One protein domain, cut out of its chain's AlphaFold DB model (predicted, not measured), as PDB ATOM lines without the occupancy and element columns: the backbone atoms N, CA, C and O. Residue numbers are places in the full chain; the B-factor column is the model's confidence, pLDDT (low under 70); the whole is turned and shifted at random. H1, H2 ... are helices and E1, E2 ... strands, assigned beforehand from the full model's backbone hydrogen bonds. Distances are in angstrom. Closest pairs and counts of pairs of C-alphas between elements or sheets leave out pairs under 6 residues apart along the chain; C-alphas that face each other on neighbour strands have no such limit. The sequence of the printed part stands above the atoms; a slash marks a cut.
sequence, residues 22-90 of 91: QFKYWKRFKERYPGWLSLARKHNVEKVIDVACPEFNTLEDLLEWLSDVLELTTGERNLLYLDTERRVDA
ATOM      1  N   GLN A  22     329.306 319.075 399.832       81.75
ATOM      2  CA  GLN A  22     329.440 318.569 401.211       81.75
ATOM      3  C   GLN A  22     330.894 318.576 401.721       81.75
ATOM      4  O   GLN A  22     331.214 319.279 402.675       81.75
ATOM      5  N   PHE A  23     331.804 317.869 401.043       85.31
ATOM      6  CA  PHE A  23     333.200 317.742 401.476       85.31
ATOM      7  C   PHE A  23     333.969 319.069 401.478       85.31
ATOM      8  O   PHE A  23     334.703 319.370 402.419       85.31
ATOM      9  N   LYS A  24     333.811 319.886 400.428       89.19
ATOM     10  CA  LYS A  24     334.511 321.177 400.312       89.19
ATOM     11  C   LYS A  24     333.998 322.176 401.344       89.19
ATOM     12  O   LYS A  24     334.796 322.918 401.911       89.19
ATOM     13  N   TYR A  25     332.689 322.181 401.577       91.12
ATOM     14  CA  TYR A  25     332.058 323.033 402.574       91.12
ATOM     15  C   TYR A  25     332.556 322.685 403.978       91.12
ATOM     16  O   TYR A  25     333.125 323.544 404.649       91.12
ATOM     17  N   TRP A  26     332.432 321.418 404.391       91.00
ATOM     18  CA  TRP A  26     332.815 321.001 405.741       91.00
ATOM     19  C   TRP A  26     334.302 321.145 406.007       91.00
ATOM     20  O   TRP A  26     334.678 321.529 407.109       91.00
ATOM     21  N   LYS A  27     335.156 320.922 405.004       91.06
ATOM     22  CA  LYS A  27     336.585 321.211 405.139       91.06
ATOM     23  C   LYS A  27     336.828 322.681 405.507       91.06
ATOM     24  O   LYS A  27     337.473 322.953 406.514       91.06
ATOM     25  N   ARG A  28     336.255 323.621 404.746       92.62
ATOM     26  CA  ARG A  28     336.404 325.065 405.007       92.62
ATOM     27  C   ARG A  28     335.781 325.494 406.332       92.62
ATOM     28  O   ARG A  28     336.339 326.335 407.025       92.62
ATOM     29  N   PHE A  29     334.640 324.913 406.693       93.00
ATOM     30  CA  PHE A  29     333.997 325.157 407.982       93.00
ATOM     31  C   PHE A  29     334.932 324.782 409.140       93.00
ATOM     32  O   PHE A  29     335.171 325.591 410.030       93.00
ATOM     33  N   LYS A  30     335.530 323.588 409.092       91.38
ATOM     34  CA  LYS A  30     336.456 323.099 410.123       91.38
ATOM     35  C   LYS A  30     337.742 323.930 410.204       91.38
ATOM     36  O   LYS A  30     338.261 324.131 411.296       91.38
ATOM     37  N   GLU A  31     338.232 324.430 409.067       93.12
ATOM     38  CA  GLU A  31     339.363 325.370 409.007       93.12
ATOM     39  C   GLU A  31     339.017 326.723 409.650       93.12
ATOM     40  O   GLU A  31     339.847 327.316 410.334       93.12
ATOM     41  N   ARG A  32     337.784 327.207 409.453       95.88
ATOM     42  CA  ARG A  32     337.297 328.475 410.014       95.88
ATOM     43  C   ARG A  32     337.031 328.391 411.519       95.88
ATOM     44  O   ARG A  32     337.285 329.369 412.216       95.88
ATOM     45  N   TYR A  33     336.533 327.252 411.998       94.56
ATOM     46  CA  TYR A  33     336.093 327.043 413.378       94.56
ATOM     47  C   TYR A  33     336.858 325.884 414.036       94.56
ATOM     48  O   TYR A  33     336.307 324.794 414.182       94.56
ATOM     49  N   PRO A  34     338.121 326.065 414.462       92.25
ATOM     50  CA  PRO A  34     338.970 324.967 414.941       92.25
ATOM     51  C   PRO A  34     338.442 324.256 416.203       92.25
ATOM     52  O   PRO A  34     338.759 323.088 416.424       92.25
ATOM     53  N   GLY A  35     337.594 324.916 417.002       93.31
ATOM     54  CA  GLY A  35     336.924 324.334 418.175       93.31
ATOM     55  C   GLY A  35     335.742 323.407 417.855       93.31
ATOM     56  O   GLY A  35     335.134 322.855 418.771       93.31
ATOM     57  N   TRP A  36     335.401 323.203 416.576       93.81
ATOM     58  CA  TRP A  36     334.210 322.442 416.179       93.81
ATOM     59  C   TRP A  36     334.165 321.027 416.765       93.81
ATOM     60  O   TRP A  36     333.091 320.542 417.113       93.81
ATOM     61  N   LEU A  37     335.321 320.360 416.877       92.44
ATOM     62  CA  LEU A  37     335.400 318.969 417.318       92.44
ATOM     63  C   LEU A  37     335.262 318.831 418.836       92.44
ATOM     64  O   LEU A  37     334.617 317.896 419.307       92.44
ATOM     65  N   SER A  38     335.861 319.739 419.614       94.06
ATOM     66  CA  SER A  38     335.677 319.741 421.070       94.06
ATOM     67  C   SER A  38     334.226 320.042 421.428       94.06
ATOM     68  O   SER A  38     333.667 319.376 422.296       94.06
ATOM     69  N   LEU A  39     333.592 320.968 420.706       94.88
ATOM     70  CA  LEU A  39     332.170 321.263 420.858       94.88
ATOM     71  C   LEU A  39     331.288 320.090 420.410       94.88
ATOM     72  O   LEU A  39     330.343 319.755 421.110       94.88
ATOM     73  N   ALA A  40     331.618 319.396 419.318       91.88
ATOM     74  CA  ALA A  40     330.867 318.205 418.896       91.88
ATOM     75  C   ALA A  40     330.888 317.113 419.979       91.88
ATOM     76  O   ALA A  40     329.868 316.503 420.277       91.88
ATOM     77  N   ARG A  41     332.043 316.901 420.621       91.94
ATOM     78  CA  ARG A  41     332.183 315.950 421.737       91.94
ATOM     79  C   ARG A  41     331.389 316.359 422.976       91.94
ATOM     80  O   ARG A  41     330.898 315.483 423.675       91.94
ATOM     81  N   LYS A  42     331.269 317.663 423.247       93.75
ATOM     82  CA  LYS A  42     330.426 318.199 424.329       93.75
ATOM     83  C   LYS A  42     328.940 317.904 424.082       93.75
ATOM     84  O   LYS A  42     328.217 317.655 425.036       93.75
ATOM     85  N   HIS A  43     328.526 317.893 422.816       91.00
ATOM     86  CA  HIS A  43     327.146 317.681 422.372       91.00
ATOM     87  C   HIS A  43     326.913 316.271 421.819       91.00
ATOM     88  O   HIS A  43     326.288 316.098 420.783       91.00
ATOM     89  N   ASN A  44     327.466 315.249 422.478       87.31
ATOM     90  CA  ASN A  44     327.137 313.838 422.221       87.31
ATOM     91  C   ASN A  44     327.260 313.379 420.754       87.31
ATOM     92  O   ASN A  44     326.471 312.553 420.293       87.31
ATOM     93  N   VAL A  45     328.249 313.893 420.009       86.62
ATOM     94  CA  VAL A  45     328.494 313.440 418.632       86.62
ATOM     95  C   VAL A  45     328.656 311.921 418.581       86.62
ATOM     96  O   VAL A  45     329.491 311.346 419.280       86.62
ATOM     97  N   GLU A  46     327.878 311.267 417.723       81.25
ATOM     98  CA  GLU A  46     327.943 309.815 417.571       81.25
ATOM     99  C   GLU A  46     329.063 309.424 416.611       81.25
ATOM    100  O   GLU A  46     329.825 308.483 416.850       81.25
ATOM    101  N   LYS A  47     329.193 310.170 415.510       80.12
ATOM    102  CA  LYS A  47     330.177 309.859 414.483       80.12
ATOM    103  C   LYS A  47     330.827 311.108 413.932       80.12
ATOM    104  O   LYS A  47     330.176 312.041 413.463       80.12
ATOM    105  N   VAL A  48     332.152 311.077 413.921       77.31
ATOM    106  CA  VAL A  48     332.976 312.071 413.246       77.31
ATOM    107  C   VAL A  48     333.585 311.408 412.022       77.31
ATOM    108  O   VAL A  48     334.427 310.522 412.139       77.31
ATOM    109  N   ILE A  49     333.152 311.826 410.836       69.88
ATOM    110  CA  ILE A  49     333.796 311.444 409.578       69.88
ATOM    111  C   ILE A  49     334.687 312.618 409.169       69.88
ATOM    112  O   ILE A  49     334.195 313.738 409.007       69.88
ATOM    113  N   ASP A  50     335.990 312.375 409.001       62.03
ATOM    114  CA  ASP A  50     337.022 313.415 408.814       62.03
ATOM    115  C   ASP A  50     336.646 314.489 407.781       62.03
ATOM    116  O   ASP A  50     336.901 315.679 407.973       62.03
ATOM    117  N   VAL A  51     335.939 314.102 406.722       63.84
ATOM    118  CA  VAL A  51     335.579 314.987 405.607       63.84
ATOM    119  C   VAL A  51     334.113 315.442 405.592       63.84
ATOM    120  O   VAL A  51     333.762 316.298 404.783       63.84
ATOM    121  N   ALA A  52     333.254 314.918 406.470       75.44
ATOM    122  CA  ALA A  52     331.822 315.228 406.481       75.44
ATOM    123  C   ALA A  52     331.396 316.034 407.720       75.44
ATOM    124  O   ALA A  52     332.208 316.330 408.604       75.44
ATOM    125  N   CYS A  53     330.111 316.400 407.744       82.31
ATOM    126  CA  CYS A  53     329.430 316.902 408.934       82.31
ATOM    127  C   CYS A  53     329.538 315.848 410.047       82.31
ATOM    128  O   CYS A  53     329.391 314.664 409.735       82.31
ATOM    129  N   PRO A  54     329.776 316.234 411.308       87.25
ATOM    130  CA  PRO A  54     329.516 315.332 412.422       87.25
ATOM    131  C   PRO A  54     328.041 314.896 412.440       87.25
ATOM    132  O   PRO A  54     327.155 315.654 412.040       87.25
ATOM    133  N   GLU A  55     327.809 313.654 412.856       89.94
ATOM    134  CA  GLU A  55     326.486 313.035 412.953       89.94
ATOM    135  C   GLU A  55     326.079 312.907 414.428       89.94
ATOM    136  O   GLU A  55     326.888 312.488 415.264       89.94
ATOM    137  N   PHE A  56     324.826 313.241 414.731       89.31
ATOM    138  CA  PHE A  56     324.275 313.305 416.087       89.31
ATOM    139  C   PHE A  56     323.039 312.417 416.239       89.31
ATOM    140  O   PHE A  56     322.364 312.118 415.255       89.31
ATOM    141  N   ASN A  57     322.727 312.029 417.476       88.19
ATOM    142  CA  ASN A  57     321.569 311.184 417.790       88.19
ATOM    143  C   ASN A  57     320.253 311.943 417.877       88.19
ATOM    144  O   ASN A  57     319.190 311.370 417.642       88.19
ATOM    145  N   THR A  58     320.313 313.232 418.198       89.12
ATOM    146  CA  THR A  58     319.135 314.088 418.283       89.12
ATOM    147  C   THR A  58     319.318 315.331 417.421       89.12
ATOM    148  O   THR A  58     320.441 315.752 417.125       89.12
ATOM    149  N   LEU A  59     318.198 315.920 416.993       87.75
ATOM    150  CA  LEU A  59     318.217 317.218 416.327       87.75
ATOM    151  C   LEU A  59     318.742 318.297 417.282       87.75
ATOM    152  O   LEU A  59     319.525 319.137 416.862       87.75
ATOM    153  N   GLU A  60     318.363 318.238 418.558       91.12
ATOM    154  CA  GLU A  60     318.798 319.186 419.588       91.12
ATOM    155  C   GLU A  60     320.324 319.205 419.742       91.12
ATOM    156  O   GLU A  60     320.923 320.268 419.618       91.12
ATOM    157  N   ASP A  61     320.975 318.041 419.867       91.94
ATOM    158  CA  ASP A  61     322.443 317.948 419.945       91.94
ATOM    159  C   ASP A  61     323.124 318.586 418.716       91.94
ATOM    160  O   ASP A  61     324.129 319.292 418.841       91.94
ATOM    161  N   LEU A  62     322.564 318.381 417.515       92.19
ATOM    162  CA  LEU A  62     323.070 318.994 416.281       92.19
ATOM    163  C   LEU A  62     322.916 320.523 416.298       92.19
ATOM    164  O   LEU A  62     323.832 321.235 415.874       92.19
ATOM    165  N   LEU A  63     321.763 321.038 416.735       93.06
ATOM    166  CA  LEU A  63     321.475 322.475 416.742       93.06
ATOM    167  C   LEU A  63     322.238 323.209 417.845       93.06
ATOM    168  O   LEU A  63     322.755 324.301 417.594       93.06
ATOM    169  N   GLU A  64     322.380 322.608 419.023       94.56
ATOM    170  CA  GLU A  64     323.213 323.125 420.109       94.56
ATOM    171  C   GLU A  64     324.692 323.136 419.717       94.56
ATOM    172  O   GLU A  64     325.369 324.151 419.892       94.56
ATOM    173  N   TRP A  65     325.184 322.066 419.080       95.12
ATOM    174  CA  TRP A  65     326.531 322.049 418.514       95.12
ATOM    175  C   TRP A  65     326.743 323.177 417.508       95.12
ATOM    176  O   TRP A  65     327.720 323.920 417.616       95.12
ATOM    177  N   LEU A  66     325.839 323.329 416.536       94.88
ATOM    178  CA  LEU A  66     325.965 324.373 415.522       94.88
ATOM    179  C   LEU A  66     325.941 325.768 416.160       94.88
ATOM    180  O   LEU A  66     326.727 326.633 415.769       94.88
ATOM    181  N   SER A  67     325.072 325.966 417.152       96.19
ATOM    182  CA  SER A  67     324.928 327.232 417.867       96.19
ATOM    183  C   SER A  67     326.195 327.604 418.627       96.19
ATOM    184  O   SER A  67     326.650 328.740 418.520       96.19
ATOM    185  N   ASP A  68     326.796 326.652 419.342       96.69
ATOM    186  CA  ASP A  68     328.043 326.877 420.076       96.69
ATOM    187  C   ASP A  68     329.223 327.130 419.122       96.69
ATOM    188  O   ASP A  68     330.064 327.980 419.400       96.69
ATOM    189  N   VAL A  69     329.300 326.424 417.984       96.00
ATOM    190  CA  VAL A  69     330.397 326.603 417.013       96.00
ATOM    191  C   VAL A  69     330.342 327.961 416.321       96.00
ATOM    192  O   VAL A  69     331.386 328.554 416.046       96.00
ATOM    193  N   LEU A  70     329.137 328.433 416.008       95.25
ATOM    194  CA  LEU A  70     328.918 329.722 415.356       95.25
ATOM    195  C   LEU A  70     328.795 330.885 416.348       95.25
ATOM    196  O   LEU A  70     328.639 332.019 415.902       95.25
ATOM    197  N   GLU A  71     328.866 330.606 417.654       95.88
ATOM    198  CA  GLU A  71     328.676 331.583 418.732       95.88
ATOM    199  C   GLU A  71     327.348 332.350 418.591       95.88
ATOM    200  O   GLU A  71     327.279 333.561 418.800       95.88
ATOM    201  N   LEU A  72     326.279 331.636 418.214       95.75
ATOM    202  CA  LEU A  72     324.965 332.234 417.994       95.75
ATOM    203  C   LEU A  72     324.419 332.847 419.286       95.75
ATOM    204  O   LEU A  72     324.441 332.236 420.359       95.75
ATOM    205  N   THR A  73     323.833 334.032 419.158       95.88
ATOM    206  CA  THR A  73     323.052 334.659 420.224       95.88
ATOM    207  C   THR A  73     321.789 333.852 420.531       95.88
ATOM    208  O   THR A  73     321.306 333.063 419.714       95.88
ATOM    209  N   THR A  74     321.176 334.096 421.694       93.94
ATOM    210  CA  THR A  74     319.888 333.480 422.062       93.94
ATOM    211  C   THR A  74     318.809 333.711 420.995       93.94
ATOM    212  O   THR A  74     318.021 332.813 420.714       93.94
ATOM    213  N   GLY A  75     318.787 334.892 420.364       95.38
ATOM    214  CA  GLY A  75     317.830 335.205 419.301       95.38
ATOM    215  C   GLY A  75     318.048 334.375 418.035       95.38
ATOM    216  O   GLY A  75     317.098 333.805 417.504       95.38
ATOM    217  N   GLU A  76     319.294 334.258 417.574       95.81
ATOM    218  CA  GLU A  76     319.648 333.456 416.393       95.81
ATOM    219  C   GLU A  76     319.400 331.965 416.619       95.81
ATOM    220  O   GLU A  76     318.875 331.284 415.739       95.81
ATOM    221  N   ARG A  77     319.706 331.473 417.823       93.25
ATOM    222  CA  ARG A  77     319.397 330.104 418.236       93.25
ATOM    223  C   ARG A  77     317.893 329.828 418.164       93.25
ATOM    224  O   ARG A  77     317.486 328.849 417.549       93.25
ATOM    225  N   ASN A  78     317.062 330.708 418.720       92.19
ATOM    226  CA  ASN A  78     315.604 330.550 418.666       92.19
ATOM    227  C   ASN A  78     315.080 330.537 417.221       92.19
ATOM    228  O   ASN A  78     314.209 329.737 416.888       92.19
ATOM    229  N   LEU A  79     315.631 331.386 416.346       93.12
ATOM    230  CA  LEU A  79     315.278 331.385 414.921       93.12
ATOM    231  C   LEU A  79     315.651 330.065 414.231       93.12
ATOM    232  O   LEU A  79     314.878 329.567 413.413       93.12
ATOM    233  N   LEU A  80     316.807 329.489 414.568       89.69
ATOM    234  CA  LEU A  80     317.250 328.195 414.050       89.69
ATOM    235  C   LEU A  80     316.303 327.053 414.465       89.69
ATOM    236  O   LEU A  80     315.928 326.238 413.618       89.69
ATOM    237  N   TYR A  81     315.881 327.009 415.733       88.25
ATOM    238  CA  TYR A  81     314.897 326.030 416.215       88.25
ATOM    239  C   TYR A  81     313.557 326.161 415.476       88.25
ATOM    240  O   TYR A  81     313.048 325.178 414.943       88.25
ATOM    241  N   LEU A  82     313.038 327.383 415.318       87.69
ATOM    242  CA  LEU A  82     311.764 327.613 414.623       87.69
ATOM    243  C   LEU A  82     311.778 327.158 413.152       87.69
ATOM    244  O   LEU A  82     310.807 326.565 412.678       87.69
ATOM    245  N   ASP A  83     312.855 327.420 412.397       85.44
ATOM    246  CA  ASP A  83     312.923 326.960 410.999       85.44
ATOM    247  C   ASP A  83     313.070 325.437 410.892       85.44
ATOM    248  O   ASP A  83     312.625 324.844 409.907       85.44
ATOM    249  N   THR A  84     313.680 324.789 411.886       79.62
ATOM    250  CA  THR A  84     313.906 323.340 411.864       79.62
ATOM    251  C   THR A  84     312.671 322.548 412.282       79.62
ATOM    252  O   THR A  84     312.342 321.589 411.585       79.62
ATOM    253  N   GLU A  85     311.923 322.986 413.298       74.94
ATOM    254  CA  GLU A  85     310.615 322.412 413.671       74.94
ATOM    255  C   GLU A  85     309.642 322.423 412.483       74.94
ATOM    256  O   GLU A  85     309.122 321.382 412.077       74.94
ATOM    257  N   ARG A  86     309.528 323.569 411.797       59.97
ATOM    258  CA  ARG A  86     308.680 323.724 410.601       59.97
ATOM    259  C   ARG A  86     309.012 322.726 409.484       59.97
ATOM    260  O   ARG A  86     308.150 322.395 408.672       59.97
ATOM    261  N   ARG A  87     310.269 322.286 409.380       61.00
ATOM    262  CA  ARG A  87     310.723 321.337 408.349       61.00
ATOM    263  C   ARG A  87     310.522 319.877 408.747       61.00
ATOM    264  O   ARG A  87     310.469 319.038 407.850       61.00
ATOM    265  N   VAL A  88     310.432 319.573 410.041       58.91
ATOM    266  CA  VAL A  88     310.108 318.226 410.532       58.91
ATOM    267  C   VAL A  88     308.620 317.933 410.333       58.91
ATOM    268  O   VAL A  88     308.291 316.848 409.867       58.91
ATOM    269  N   ASP A  89     307.751 318.921 410.553       49.28
ATOM    270  CA  ASP A  89     306.296 318.786 410.365       49.28
ATOM    271  C   ASP A  89     305.854 318.773 408.890       49.28
ATOM    272  O   ASP A  89     304.731 318.393 408.565       49.28
ATOM    273  N   ALA A  90     306.728 319.199 407.976       53.12
ATOM    274  CA  ALA A  90     306.459 319.239 406.538       53.12
ATOM    275  C   ALA A  90     306.760 317.911 405.809       53.12
ATOM    276  O   ALA A  90     306.777 317.893 404.574       53.12
TER     277      ALA A  90
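AT A GLANCE: This is residues 22 to 90 of the 91 residues of an uncharacterized protein of Candidatus Bathyarchaeota archaeon (UniProt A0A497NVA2). The longest helix, H4, and the short helix H2 stand on opposite sides of H3, whose centre is nearest to the mean of the C-alphas; H4 folds back beside H3, while H2 packs on it at a steep angle. H1 stands beyond H2, turned about perpendicular to it at one end of the longest axis, and the short strand E1 with the long link after it, residues 48 to 58, makes the rest. The printed part has 69 residues with four named helices and one named strand, in the order H1, H2, E1, H3, H4, and its class is mostly helix. It is compact, with a radius of gyration of the C-alphas of 12.3 A, and its C-alphas span 31 by 24 by 23 A.

HOW THE PARTS SIT: H4, residues 74 to 88, only just touches H3, residues 59 to 69, with 3 pairs of C-alphas within 8 A. H4 touches H3 with residues 77 to 81 alone, and the closest C-alphas of the two are those of Ser 67 and Arg 77, 6.2 A apart. The two run opposite ways at a shallow tilt of 32 degrees, only just short of steep, and form a helical hairpin. On H3, H2, residues 36 to 42, touches with 6 pairs of C-alphas within 8 A, the closest being those of Trp 36 and Val 69, 5.7 A apart. H2 and H3 run opposite ways at a steep tilt of 50 degrees. H1, residues 22 to 32, touches no helix; it is close to H2 but not clearly touching, with the closest C-alphas, those of Lys 30 and Trp 36, 6.5 A apart. Their lines are about perpendicular, at 88 degrees. E1, residues 45 to 47, pairs with no named strand, but it pairs antiparallel with residues 55 to 56, a stretch too short to be named. The closest C-alphas of E1 and H3 are those of Val 45 and Asp 61, 7.7 A apart. H1 is apart from H3, H4 and E1, and H4 is apart from H2 and E1. In H1, H2 and H3 every O i to N i+4 pair is within hydrogen-bond range; in H4 it is 10 of 11.

IN THESE COORDINATES: H4 is 21.5 A long from C-alpha 74 at (319.888, 333.480, 422.062) to C-alpha 88 at (310.108, 318.226, 410.532). H3 and H1 are each 15.4 A long, and H1 begins with C-alpha 22 at (329.440, 318.569, 401.211). H2 is 9.9 A long and E1 5.7 A.

THE WHOLE: The two C-alphas farthest apart are those of Pro 34 and Ala 90, 34.1 A. The printed part, residues 22 to 90, has no cut. The link from E1 to H3, 11 residues, is long; the links from H1 to H2, H2 to E1 and H3 to H4 are tight. The mean pLDDT of the printed part is 86.9, and the model's confidence is low, under 70, at residues 49 to 51 and 86 to 90.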